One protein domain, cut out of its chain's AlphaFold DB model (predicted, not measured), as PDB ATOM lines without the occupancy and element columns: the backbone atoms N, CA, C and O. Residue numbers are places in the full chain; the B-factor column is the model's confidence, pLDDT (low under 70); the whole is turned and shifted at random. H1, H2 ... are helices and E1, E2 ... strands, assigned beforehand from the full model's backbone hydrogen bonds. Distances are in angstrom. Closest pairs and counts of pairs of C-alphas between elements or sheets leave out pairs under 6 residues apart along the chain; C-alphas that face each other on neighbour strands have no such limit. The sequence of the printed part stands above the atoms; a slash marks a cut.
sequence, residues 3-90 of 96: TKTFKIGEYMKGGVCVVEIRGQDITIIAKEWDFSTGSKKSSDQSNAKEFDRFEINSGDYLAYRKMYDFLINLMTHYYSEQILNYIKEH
ATOM      1  N   THR A   3     143.045 226.915 315.578       94.25
ATOM      2  CA  THR A   3     142.280 226.621 316.790       94.25
ATOM      3  C   THR A   3     142.344 227.822 317.714       94.25
ATOM      4  O   THR A   3     143.419 228.393 317.919       94.25
ATOM      5  N   LYS A   4     141.201 228.219 318.271       94.75
ATOM      6  CA  LYS A   4     141.125 229.300 319.252       94.75
ATOM      7  C   LYS A   4     140.193 228.937 320.391       94.75
ATOM      8  O   LYS A   4     139.043 228.569 320.174       94.75
ATOM      9  N   THR A   5     140.698 229.116 321.604       94.88
ATOM     10  CA  THR A   5     139.935 228.950 322.839       94.88
ATOM     11  C   THR A   5     139.455 230.308 323.333       94.88
ATOM     12  O   THR A   5     140.250 231.203 323.622       94.88
ATOM     13  N   PHE A   6     138.146 230.448 323.462       94.50
ATOM     14  CA  PHE A   6     137.460 231.581 324.055       94.50
ATOM     15  C   PHE A   6     137.070 231.224 325.488       94.50
ATOM     16  O   PHE A   6     136.298 230.299 325.732       94.50
ATOM     17  N   LYS A   7     137.614 231.974 326.445       94.38
ATOM     18  CA  LYS A   7     137.261 231.877 327.865       94.38
ATOM     19  C   LYS A   7     136.236 232.961 328.170       94.38
ATOM     20  O   LYS A   7     136.608 234.129 328.314       94.38
ATOM     21  N   ILE A   8     134.969 232.565 328.182       93.38
ATOM     22  CA  ILE A   8     133.803 233.456 328.244       93.38
ATOM     23  C   ILE A   8     133.251 233.534 329.674       93.38
ATOM     24  O   ILE A   8     132.728 234.572 330.071       93.38
ATOM     25  N   GLY A   9     133.448 232.487 330.481       90.62
ATOM     26  CA  GLY A   9     133.005 232.451 331.874       90.62
ATOM     27  C   GLY A   9     131.482 232.408 331.988       90.62
ATOM     28  O   GLY A   9     130.826 231.705 331.229       90.62
ATOM     29  N   GLU A  10     130.913 233.173 332.920       90.44
ATOM     30  CA  GLU A  10     129.477 233.149 333.254       90.44
ATOM     31  C   GLU A  10     128.528 233.471 332.086       90.44
ATOM     32  O   GLU A  10     127.358 233.098 332.119       90.44
ATOM     33  N   TYR A  11     129.022 234.126 331.033       92.38
ATOM     34  CA  TYR A  11     128.217 234.505 329.869       92.38
ATOM     35  C   TYR A  11     127.999 233.369 328.864       92.38
ATOM     36  O   TYR A  11     127.356 233.589 327.836       92.38
ATOM     37  N   MET A  12     128.550 232.181 329.130       93.81
ATOM     38  CA  MET A  12     128.363 230.972 328.338       93.81
ATOM     39  C   MET A  12     128.141 229.770 329.259       93.81
ATOM     40  O   MET A  12     128.851 229.594 330.248       93.81
ATOM     41  N   LYS A  13     127.231 228.869 328.892       92.25
ATOM     42  CA  LYS A  13     127.101 227.561 329.540       92.25
ATOM     43  C   LYS A  13     128.429 226.796 329.464       92.25
ATOM     44  O   LYS A  13     128.970 226.584 328.385       92.25
ATOM     45  N   GLY A  14     128.972 226.420 330.620       91.06
ATOM     46  CA  GLY A  14     130.297 225.797 330.735       91.06
ATOM     47  C   GLY A  14     131.472 226.783 330.656       91.06
ATOM     48  O   GLY A  14     132.520 226.518 331.229       91.06
ATOM     49  N   GLY A  15     131.300 227.958 330.050       92.44
ATOM     50  CA  GLY A  15     132.240 229.079 330.130       92.44
ATOM     51  C   GLY A  15     133.472 229.006 329.226       92.44
ATOM     52  O   GLY A  15     134.232 229.982 329.171       92.44
ATOM     53  N   VAL A  16     133.670 227.913 328.486       94.75
ATOM     54  CA  VAL A  16     134.765 227.760 327.521       94.75
ATOM     55  C   VAL A  16     134.212 227.324 326.165       94.75
ATOM     56  O   VAL A  16     133.513 226.322 326.059       94.75
ATOM     57  N   CYS A  17     134.577 228.051 325.109       96.06
ATOM     58  CA  CYS A  17     134.289 227.680 323.725       96.06
ATOM     59  C   CYS A  17     135.600 227.479 322.968       96.06
ATOM     60  O   CYS A  17     136.467 228.348 322.994       96.06
ATOM     61  N   VAL A  18     135.749 226.370 322.258       96.31
ATOM     62  CA  VAL A  18     136.886 226.122 321.369       96.31
ATOM     63  C   VAL A  18     136.374 226.107 319.942       96.31
ATOM     64  O   VAL A  18     135.401 225.432 319.637       96.31
ATOM     65  N   VAL A  19     137.019 226.872 319.075       96.69
ATOM     66  CA  VAL A  19     136.727 226.890 317.645       96.69
ATOM     67  C   VAL A  19     137.905 226.272 316.925       96.69
ATOM     68  O   VAL A  19     139.032 226.742 317.084       96.69
ATOM     69  N   GLU A  20     137.639 225.252 316.124       95.56
ATOM     70  CA  GLU A  20     138.613 224.585 315.273       95.56
ATOM     71  C   GLU A  20     138.211 224.759 313.812       95.56
ATOM     72  O   GLU A  20     137.079 224.497 313.420       95.56
ATOM     73  N   ILE A  21     139.147 225.229 312.999       95.88
ATOM     74  CA  ILE A  21     138.944 225.484 311.577       95.88
ATOM     75  C   ILE A  21     139.938 224.631 310.796       95.88
ATOM     76  O   ILE A  21     141.167 224.808 310.883       95.88
ATOM     77  N   ARG A  22     139.404 223.715 309.992       94.19
ATOM     78  CA  ARG A  22     140.152 222.807 309.126       94.19
ATOM     79  C   ARG A  22     139.736 223.016 307.672       94.19
ATOM     80  O   ARG A  22     138.892 222.318 307.132       94.19
ATOM     81  N   GLY A  23     140.384 223.976 307.014       90.88
ATOM     82  CA  GLY A  23     140.025 224.338 305.644       90.88
ATOM     83  C   GLY A  23     138.653 225.005 305.631       90.88
ATOM     84  O   GLY A  23     138.538 226.129 306.109       90.88
ATOM     85  N   GLN A  24     137.648 224.305 305.105       92.69
ATOM     86  CA  GLN A  24     136.248 224.747 305.092       92.69
ATOM     87  C   GLN A  24     135.422 224.166 306.244       92.69
ATOM     88  O   GLN A  24     134.330 224.658 306.507       92.69
ATOM     89  N   ASP A  25     135.928 223.152 306.944       94.88
ATOM     90  CA  ASP A  25     135.217 222.555 308.070       94.88
ATOM     91  C   ASP A  25     135.461 223.376 309.336       94.88
ATOM     92  O   ASP A  25     136.603 223.700 309.686       94.88
ATOM     93  N   ILE A  26     134.371 223.738 310.001       96.31
ATOM     94  CA  ILE A  26     134.331 224.552 311.208       96.31
ATOM     95  C   ILE A  26     133.704 223.698 312.306       96.31
ATOM     96  O   ILE A  26     132.557 223.265 312.195       96.31
ATOM     97  N   THR A  27     134.447 223.499 313.386       97.25
ATOM     98  CA  THR A  27     134.000 222.784 314.578       97.25
ATOM     99  C   THR A  27     133.963 223.760 315.750       97.25
ATOM    100  O   THR A  27     134.952 224.428 316.053       97.25
ATOM    101  N   ILE A  28     132.818 223.858 316.416       96.69
ATOM    102  CA  ILE A  28     132.608 224.658 317.620       96.69
ATOM    103  C   ILE A  28     132.356 223.685 318.768       96.69
ATOM    104  O   ILE A  28     131.398 222.919 318.745       96.69
ATOM    105  N   ILE A  29     133.220 223.716 319.774       96.88
ATOM    106  CA  ILE A  29     133.190 222.811 320.919       96.88
ATOM    107  C   ILE A  29     132.899 223.623 322.173       96.88
ATOM    108  O   ILE A  29     133.668 224.514 322.542       96.88
ATOM    109  N   ALA A  30     131.810 223.287 322.852       96.62
ATOM    110  CA  ALA A  30     131.463 223.847 324.142       96.62
ATOM    111  C   ALA A  30     132.031 222.965 325.256       96.62
ATOM    112  O   ALA A  30     131.847 221.741 325.276       96.62
ATOM    113  N   LYS A  31     132.751 223.592 326.183       96.06
ATOM    114  CA  LYS A  31     133.446 222.909 327.269       96.06
ATOM    115  C   LYS A  31     133.063 223.479 328.626       96.06
ATOM    116  O   LYS A  31     132.782 224.670 328.760       96.06
ATOM    117  N   GLU A  32     133.072 222.612 329.627       94.44
ATOM    118  CA  GLU A  32     132.925 222.981 331.030       94.44
ATOM    119  C   GLU A  32     134.267 223.463 331.574       94.44
ATOM    120  O   GLU A  32     135.294 222.805 331.378       94.44
ATOM    121  N   TRP A  33     134.247 224.611 332.251       92.94
ATOM    122  CA  TRP A  33     135.424 225.222 332.847       92.94
ATOM    123  C   TRP A  33     136.140 224.228 333.758       92.94
ATOM    124  O   TRP A  33     135.558 223.680 334.696       92.94
ATOM    125  N   ASP A  34     137.425 224.023 333.501       92.31
ATOM    126  CA  ASP A  34     138.280 223.203 334.339       92.31
ATOM    127  C   ASP A  34     138.722 224.016 335.556       92.31
ATOM    128  O   ASP A  34     139.600 224.877 335.472       92.31
ATOM    129  N   PHE A  35     138.077 223.766 336.695       89.38
ATOM    130  CA  PHE A  35     138.399 224.432 337.956       89.38
ATOM    131  C   PHE A  35     139.673 223.887 338.614       89.38
ATOM    132  O   PHE A  35     140.168 224.505 339.558       89.38
ATOM    133  N   SER A  36     140.237 222.773 338.125       90.19
ATOM    134  CA  SER A  36     141.454 222.184 338.701       90.19
ATOM    135  C   SER A  36     142.694 223.074 338.525       90.19
ATOM    136  O   SER A  36     143.593 223.070 339.363       90.19
ATOM    137  N   THR A  37     142.708 223.915 337.487       86.88
ATOM    138  CA  THR A  37     143.764 224.896 337.177       86.88
ATOM    139  C   THR A  37     143.411 226.318 337.649       86.88
ATOM    140  O   THR A  37     144.104 227.299 337.339       86.88
ATOM    141  N   GLY A  38     142.322 226.455 338.410       88.31
ATOM    142  CA  GLY A  38     141.785 227.709 338.925       88.31
ATOM    143  C   GLY A  38     140.682 228.333 338.062       88.31
ATOM    144  O   GLY A  38     140.301 227.851 337.001       88.31
ATOM    145  N   SER A  39     140.153 229.451 338.549       87.25
ATOM    146  CA  SER A  39     138.951 230.114 338.017       87.25
ATOM    147  C   SER A  39     139.232 231.485 337.388       87.25
ATOM    148  O   SER A  39     138.322 232.277 337.155       87.25
ATOM    149  N   LYS A  40     140.502 231.803 337.103       90.00
ATOM    150  CA  LYS A  40     140.891 233.073 336.469       90.00
ATOM    151  C   LYS A  40     140.910 232.922 334.953       90.00
ATOM    152  O   LYS A  40     141.269 231.874 334.437       90.00
ATOM    153  N   LYS A  41     140.687 234.007 334.206       86.19
ATOM    154  CA  LYS A  41     140.826 234.009 332.732       86.19
ATOM    155  C   LYS A  41     142.208 233.531 332.243       86.19
ATOM    156  O   LYS A  41     142.341 233.020 331.132       86.19
ATOM    157  N   SER A  42     143.242 233.664 333.073       88.94
ATOM    158  CA  SER A  42     144.588 233.151 332.798       88.94
ATOM    159  C   SER A  42     144.752 231.642 333.024       88.94
ATOM    160  O   SER A  42     145.720 231.089 332.519       88.94
ATOM    161  N   SER A  43     143.847 230.976 333.749       88.19
ATOM    162  CA  SER A  43     143.930 229.542 334.073       88.19
ATOM    163  C   SER A  43     143.944 228.680 332.816       88.19
ATOM    164  O   SER A  43     143.251 228.991 331.847       88.19
ATOM    165  N   ASP A  44     144.741 227.615 332.805       89.56
ATOM    166  CA  ASP A  44     144.802 226.692 331.670       89.56
ATOM    167  C   ASP A  44     143.469 225.952 331.504       89.56
ATOM    168  O   ASP A  44     142.863 225.558 332.488       89.56
ATOM    169  N   GLN A  45     142.973 225.798 330.280       90.19
ATOM    170  CA  GLN A  45     141.689 225.129 330.012       90.19
ATOM    171  C   GLN A  45     141.865 223.990 329.004       90.19
ATOM    172  O   GLN A  45     140.934 223.625 328.288       90.19
ATOM    173  N   SER A  46     143.077 223.437 328.920       87.56
ATOM    174  CA  SER A  46     143.406 222.376 327.968       87.56
ATOM    175  C   SER A  46     142.662 221.077 328.298       87.56
ATOM    176  O   SER A  46     142.251 220.360 327.387       87.56
ATOM    177  N   ASN A  47     142.390 220.837 329.587       89.88
ATOM    178  CA  ASN A  47     141.655 219.673 330.096       89.88
ATOM    179  C   ASN A  47     140.152 219.925 330.308       89.88
ATOM    180  O   ASN A  47     139.459 219.064 330.848       89.88
ATOM    181  N   ALA A  48     139.639 221.088 329.892       92.19
ATOM    182  CA  ALA A  48     138.215 221.395 329.986       92.19
ATOM    183  C   ALA A  48     137.394 220.329 329.242       92.19
ATOM    184  O   ALA A  48     137.682 219.984 328.085       92.19
ATOM    185  N   LYS A  49     136.384 219.789 329.926       94.06
ATOM    186  CA  LYS A  49     135.584 218.664 329.440       94.06
ATOM    187  C   LYS A  49     134.612 219.144 328.368       94.06
ATOM    188  O   LYS A  49     133.870 220.092 328.595       94.06
ATOM    189  N   GLU A  50     134.600 218.479 327.217       95.19
ATOM    190  CA  GLU A  50     133.592 218.700 326.173       95.19
ATOM    191  C   GLU A  50     132.215 218.226 326.656       95.19
ATOM    192  O   GLU A  50     132.086 217.115 327.176       95.19
ATOM    193  N   PHE A  51     131.200 219.075 326.486       94.94
ATOM    194  CA  PHE A  51     129.807 218.715 326.768       94.94
ATOM    195  C   PHE A  51     128.886 218.884 325.558       94.94
ATOM    196  O   PHE A  51     127.832 218.254 325.529       94.94
ATOM    197  N   ASP A  52     129.258 219.721 324.585       96.19
ATOM    198  CA  ASP A  52     128.493 219.911 323.354       96.19
ATOM    199  C   ASP A  52     129.419 220.251 322.181       96.19
ATOM    200  O   ASP A  52     130.498 220.826 322.368       96.19
ATOM    201  N   ARG A  53     129.002 219.896 320.965       96.19
ATOM    202  CA  ARG A  53     129.799 220.039 319.744       96.19
ATOM    203  C   ARG A  53     128.901 220.325 318.550       96.19
ATOM    204  O   ARG A  53     127.902 219.650 318.328       96.19
ATOM    205  N   PHE A  54     129.333 221.270 317.728       96.81
ATOM    206  CA  PHE A  54     128.703 221.595 316.461       96.81
ATOM    207  C   PHE A  54     129.732 221.599 315.334       96.81
ATOM    208  O   PHE A  54     130.797 222.197 315.463       96.81
ATOM    209  N   GLU A  55     129.411 220.944 314.224       96.75
ATOM    210  CA  GLU A  55     130.288 220.814 313.062       96.75
ATOM    211  C   GLU A  55     129.543 221.255 311.808       96.75
ATOM    212  O   GLU A  55     128.409 220.842 311.565       96.75
ATOM    213  N   ILE A  56     130.176 222.111 311.007       95.94
ATOM    214  CA  ILE A  56     129.594 222.606 309.766       95.94
ATOM    215  C   ILE A  56     130.664 222.927 308.732       95.94
ATOM    216  O   ILE A  56     131.759 223.379 309.061       95.94
ATOM    217  N   ASN A  57     130.325 222.738 307.462       95.38
ATOM    218  CA  ASN A  57     131.153 223.197 306.359       95.38
ATOM    219  C   ASN A  57     130.788 224.641 305.986       95.38
ATOM    220  O   ASN A  57     129.612 225.001 305.919       95.38
ATOM    221  N   SER A  58     131.784 225.474 305.700       91.81
ATOM    222  CA  SER A  58     131.594 226.884 305.349       91.81
ATOM    223  C   SER A  58     130.850 227.115 304.032       91.81
ATOM    224  O   SER A  58     130.362 228.220 303.793       91.81
ATOM    225  N   GLY A  59     130.780 226.091 303.178       91.94
ATOM    226  CA  GLY A  59     129.988 226.079 301.952       91.94
ATOM    227  C   GLY A  59     128.499 225.800 302.172       91.94
ATOM    228  O   GLY A  59     127.725 225.885 301.222       91.94
ATOM    229  N   ASP A  60     128.071 225.468 303.395       92.44
ATOM    230  CA  ASP A  60     126.645 225.354 303.705       92.44
ATOM    231  C   ASP A  60     125.984 226.734 303.574       92.44
ATOM    232  O   ASP A  60     126.407 227.707 304.198       92.44
ATOM    233  N   TYR A  61     124.921 226.819 302.775       88.88
ATOM    234  CA  TYR A  61     124.185 228.061 302.508       88.88
ATOM    235  C   TYR A  61     123.673 228.754 303.783       88.88
ATOM    236  O   TYR A  61     123.509 229.972 303.820       88.88
ATOM    237  N   LEU A  62     123.431 227.989 304.852       92.06
ATOM    238  CA  LEU A  62     122.994 228.497 306.149       92.06
ATOM    239  C   LEU A  62     124.088 228.381 307.216       92.06
ATOM    240  O   LEU A  62     123.762 228.445 308.403       92.06
ATOM    241  N   ALA A  63     125.365 228.242 306.832       92.94
ATOM    242  CA  ALA A  63     126.480 228.060 307.763       92.94
ATOM    243  C   ALA A  63     126.467 229.105 308.879       92.94
ATOM    244  O   ALA A  63     126.486 228.763 310.061       92.94
ATOM    245  N   TYR A  64     126.348 230.382 308.504       93.00
ATOM    246  CA  TYR A  64     126.293 231.482 309.462       93.00
ATOM    247  C   TYR A  64     125.135 231.342 310.451       93.00
ATOM    248  O   TYR A  64     125.337 231.408 311.661       93.00
ATOM    249  N   ARG A  65     123.924 231.126 309.930       93.12
ATOM    250  CA  ARG A  65     122.704 231.072 310.735       93.12
ATOM    251  C   ARG A  65     122.720 229.882 311.687       93.12
ATOM    252  O   ARG A  65     122.472 230.068 312.867       93.12
ATOM    253  N   LYS A  66     123.096 228.696 311.205       95.31
ATOM    254  CA  LYS A  66     123.179 227.483 312.030       95.31
ATOM    255  C   LYS A  66     124.227 227.616 313.138       95.31
ATOM    256  O   LYS A  66     123.948 227.248 314.274       95.31
ATOM    257  N   MET A  67     125.403 228.181 312.836       95.12
ATOM    258  CA  MET A  67     126.409 228.463 313.869       95.12
ATOM    259  C   MET A  67     125.901 229.487 314.885       95.12
ATOM    260  O   MET A  67     126.103 229.309 316.080       95.12
ATOM    261  N   TYR A  68     125.232 230.548 314.429       95.44
ATOM    262  CA  TYR A  68     124.655 231.555 315.314       95.44
ATOM    263  C   TYR A  68     123.565 230.976 316.218       95.44
ATOM    264  O   TYR A  68     123.604 231.205 317.423       95.44
ATOM    265  N   ASP A  69     122.649 230.175 315.669       95.31
ATOM    266  CA  ASP A  69     121.600 229.489 316.427       95.31
ATOM    267  C   ASP A  69     122.203 228.520 317.459       95.31
ATOM    268  O   ASP A  69     121.718 228.424 318.585       95.31
ATOM    269  N   PHE A  70     123.300 227.833 317.133       95.94
ATOM    270  CA  PHE A  70     124.017 227.011 318.109       95.94
ATOM    271  C   PHE A  70     124.638 227.860 319.229       95.94
ATOM    272  O   PHE A  70     124.419 227.600 320.413       95.94
ATOM    273  N   LEU A  71     125.379 228.910 318.867       95.81
ATOM    274  CA  LEU A  71     126.085 229.762 319.822       95.81
ATOM    275  C   LEU A  71     125.121 230.512 320.745       95.81
ATOM    276  O   LEU A  71     125.352 230.544 321.949       95.81
ATOM    277  N   ILE A  72     124.014 231.044 320.224       95.50
ATOM    278  CA  ILE A  72     123.068 231.842 321.013       95.50
ATOM    279  C   ILE A  72     122.341 231.031 322.088       95.50
ATOM    280  O   ILE A  72     121.962 231.560 323.129       95.50
ATOM    281  N   ASN A  73     122.181 229.725 321.868       94.69
ATOM    282  CA  ASN A  73     121.645 228.818 322.880       94.69
ATOM    283  C   ASN A  73     122.644 228.559 324.019       94.69
ATOM    284  O   ASN A  73     122.247 228.164 325.116       94.69
ATOM    285  N   LEU A  74     123.939 228.774 323.770       94.44
ATOM    286  CA  LEU A  74     125.008 228.550 324.739       94.44
ATOM    287  C   LEU A  74     125.477 229.832 325.422       94.44
ATOM    288  O   LEU A  74     125.946 229.758 326.556       94.44
ATOM    289  N   MET A  75     125.409 230.983 324.754       95.25
ATOM    290  CA  MET A  75     125.975 232.246 325.230       95.25
ATOM    291  C   MET A  75     125.194 233.464 324.740       95.25
ATOM    292  O   MET A  75     124.304 233.373 323.902       95.25
ATOM    293  N   THR A  76     125.555 234.647 325.236       94.81
ATOM    294  CA  THR A  76     124.900 235.892 324.813       94.81
ATOM    295  C   THR A  76     125.187 236.247 323.348       94.81
ATOM    296  O   THR A  76     126.201 235.845 322.767       94.81
ATOM    297  N   HIS A  77     124.316 237.075 322.758       94.12
ATOM    298  CA  HIS A  77     124.472 237.617 321.398       94.12
ATOM    299  C   HIS A  77     125.866 238.204 321.157       94.12
ATOM    300  O   HIS A  77     126.496 237.915 320.144       94.12
ATOM    301  N   TYR A  78     126.374 238.978 322.120       94.50
ATOM    302  CA  TYR A  78     127.671 239.640 322.018       94.50
ATOM    303  C   TYR A  78     128.826 238.649 321.817       94.50
ATOM    304  O   TYR A  78     129.630 238.813 320.901       94.50
ATOM    305  N   TYR A  79     128.901 237.596 322.637       94.94
ATOM    306  CA  TYR A  79     129.969 236.600 322.512       94.94
ATOM    307  C   TYR A  79     129.780 235.688 321.300       94.94
ATOM    308  O   TYR A  79     130.765 235.323 320.654       94.94
ATOM    309  N   SER A  80     128.528 235.393 320.943       95.19
ATOM    310  CA  SER A  80     128.202 234.653 319.719       95.19
ATOM    311  C   SER A  80     128.741 235.385 318.485       95.19
ATOM    312  O   SER A  80     129.456 234.798 317.674       95.19
ATOM    313  N   GLU A  81     128.491 236.691 318.382       94.56
ATOM    314  CA  GLU A  81     129.008 237.539 317.302       94.56
ATOM    315  C   GLU A  81     130.541 237.612 317.306       94.56
ATOM    316  O   GLU A  81     131.160 237.521 316.248       94.56
ATOM    317  N   GLN A  82     131.189 237.715 318.473       95.88
ATOM    318  CA  GLN A  82     132.656 237.704 318.557       95.88
ATOM    319  C   GLN A  82     133.273 236.416 318.001       95.88
ATOM    320  O   GLN A  82     134.284 236.467 317.293       95.88
ATOM    321  N   ILE A  83     132.674 235.264 318.308       95.44
ATOM    322  CA  ILE A  83     133.126 233.971 317.789       95.44
ATOM    323  C   ILE A  83     132.902 233.891 316.280       95.44
ATOM    324  O   ILE A  83     133.814 233.514 315.542       95.44
ATOM    325  N   LEU A  84     131.717 234.273 315.806       94.88
ATOM    326  CA  LEU A  84     131.403 234.244 314.380       94.88
ATOM    327  C   LEU A  84     132.284 235.197 313.577       94.88
ATOM    328  O   LEU A  84     132.713 234.844 312.482       94.88
ATOM    329  N   ASN A  85     132.598 236.372 314.120       94.88
ATOM    330  CA  ASN A  85     133.529 237.310 313.501       94.88
ATOM    331  C   ASN A  85     134.920 236.692 313.382       94.88
ATOM    332  O   ASN A  85     135.498 236.725 312.300       94.88
ATOM    333  N   TYR A  86     135.410 236.024 314.432       95.06
ATOM    334  CA  TYR A  86     136.664 235.279 314.340       95.06
ATOM    335  C   TYR A  86     136.621 234.204 313.244       95.06
ATOM    336  O   TYR A  86     137.586 234.059 312.501       95.06
ATOM    337  N   ILE A  87     135.515 233.471 313.094       93.81
ATOM    338  CA  ILE A  87     135.366 232.472 312.024       93.81
ATOM    339  C   ILE A  87     135.389 233.147 310.642       93.81
ATOM    340  O   ILE A  87     136.115 232.688 309.764       93.81
ATOM    341  N   LYS A  88     134.672 234.263 310.461       92.44
ATOM    342  CA  LYS A  88     134.628 235.040 309.205       92.44
ATOM    343  C   LYS A  88     135.985 235.611 308.793       92.44
ATOM    344  O   LYS A  88     136.295 235.648 307.608       92.44
ATOM    345  N   GLU A  89     136.813 236.030 309.750       93.75
ATOM    346  CA  GLU A  89     138.189 236.480 309.475       93.75
ATOM    347  C   GLU A  89     139.076 235.356 308.909       93.75
ATOM    348  O   GLU A  89     140.134 235.609 308.332       93.75
ATOM    349  N   HIS A  90     138.668 234.103 309.099       92.81
ATOM    350  CA  HIS A  90     139.476 232.923 308.826       92.81
ATOM    351  C   HIS A  90     138.918 232.033 307.718       92.81
ATOM    352  O   HIS A  90     139.677 231.253 307.139       92.81
TER     353      HIS A  90
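Overview. This is residues 3 to 90 of the 96 residues of an uncharacterized protein of Euryarchaeota archaeon (UniProt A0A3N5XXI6). A twisted sheet of four strands has two helices side by side over one of its faces, H1 over E3 and E4 and H2 over E2, with no named helix over the other face. The long loop of residues 33 to 48 reaches beyond one end of the strands. The printed part has 88 residues, with four named strands and then two named helices along the chain, E1 E2 E3 E4 H1 H2; the sheet's order is E1, E2, E3, E4, antiparallel throughout, and the class is mixed, helices and strands. The whole is compact, with a radius of gyration of the C-alphas of 12.6 A, and elongated, spanning 40 by 24 by 22 A.

Along the chain. E1, residues 3 to 7, begins with C-alpha 3 at (142.280, 226.621, 316.790) and is 13.2 A long from first to last C-alpha. E2, residues 15 to 22, is 23.3 A long, and E3, residues 25 to 32, is 23.1 A. E4, residues 49 to 57, is 23.9 A long and bends by 60 degrees at residue 52; its C-alpha 49 is at (135.584, 218.664, 329.440). H1, residues 63 to 74, is 17.0 A long. H2, residues 77 to 88, is 16.1 A long and ends with C-alpha 88 at (134.628, 235.040, 309.205).

Arrangement. The strands form a meander, each the antiparallel neighbour of the one before, and E1 and E4 are the edge strands. In the hairpin of E1 and E2, N 6 and O 17 are 2.7 A apart, within hydrogen-bond range. In the hairpin of E2 and E3, N 18 and O 29 are 2.8 A apart, and in that of E3 and E4, N 28 and O 54 are 2.8 A apart, both within hydrogen-bond range. The helices on one face make two layers with the sheet. H1 is at a height of 9.5 A over the sheet and runs along the strands, at 1 degree to E3 on the local plane; its closest C-alphas to E4 are those of Ala 63 and Ile 56, 6.6 A apart. H2, on the same face, is at a height of 10.4 A and also runs along the strands, at 17 degrees to E2 on the local plane; their closest C-alphas, of Ile 87 and Ile 21, are 7.9 A apart. H1 and H2 form a helical hairpin: they run opposite ways at 35.4 degrees, only just a steep tilt. They touch, H2 with residues 80 to 84 alone, and their closest C-alphas, of Leu 71 and Ser 80, are 5.3 A apart. E1 and E4 are apart. Every O i to N i+4 pair is within hydrogen-bond range in H2, and 6 of 8 in H1.

Size, cuts and confidence. The two C-alphas farthest apart, of Ser 36 and Tyr 61, are 40.5 A apart. The printed part has no cut. The link from E3 to E4, 16 residues, is long. The mean pLDDT of the printed part is 93.5, and no printed residue is under 70.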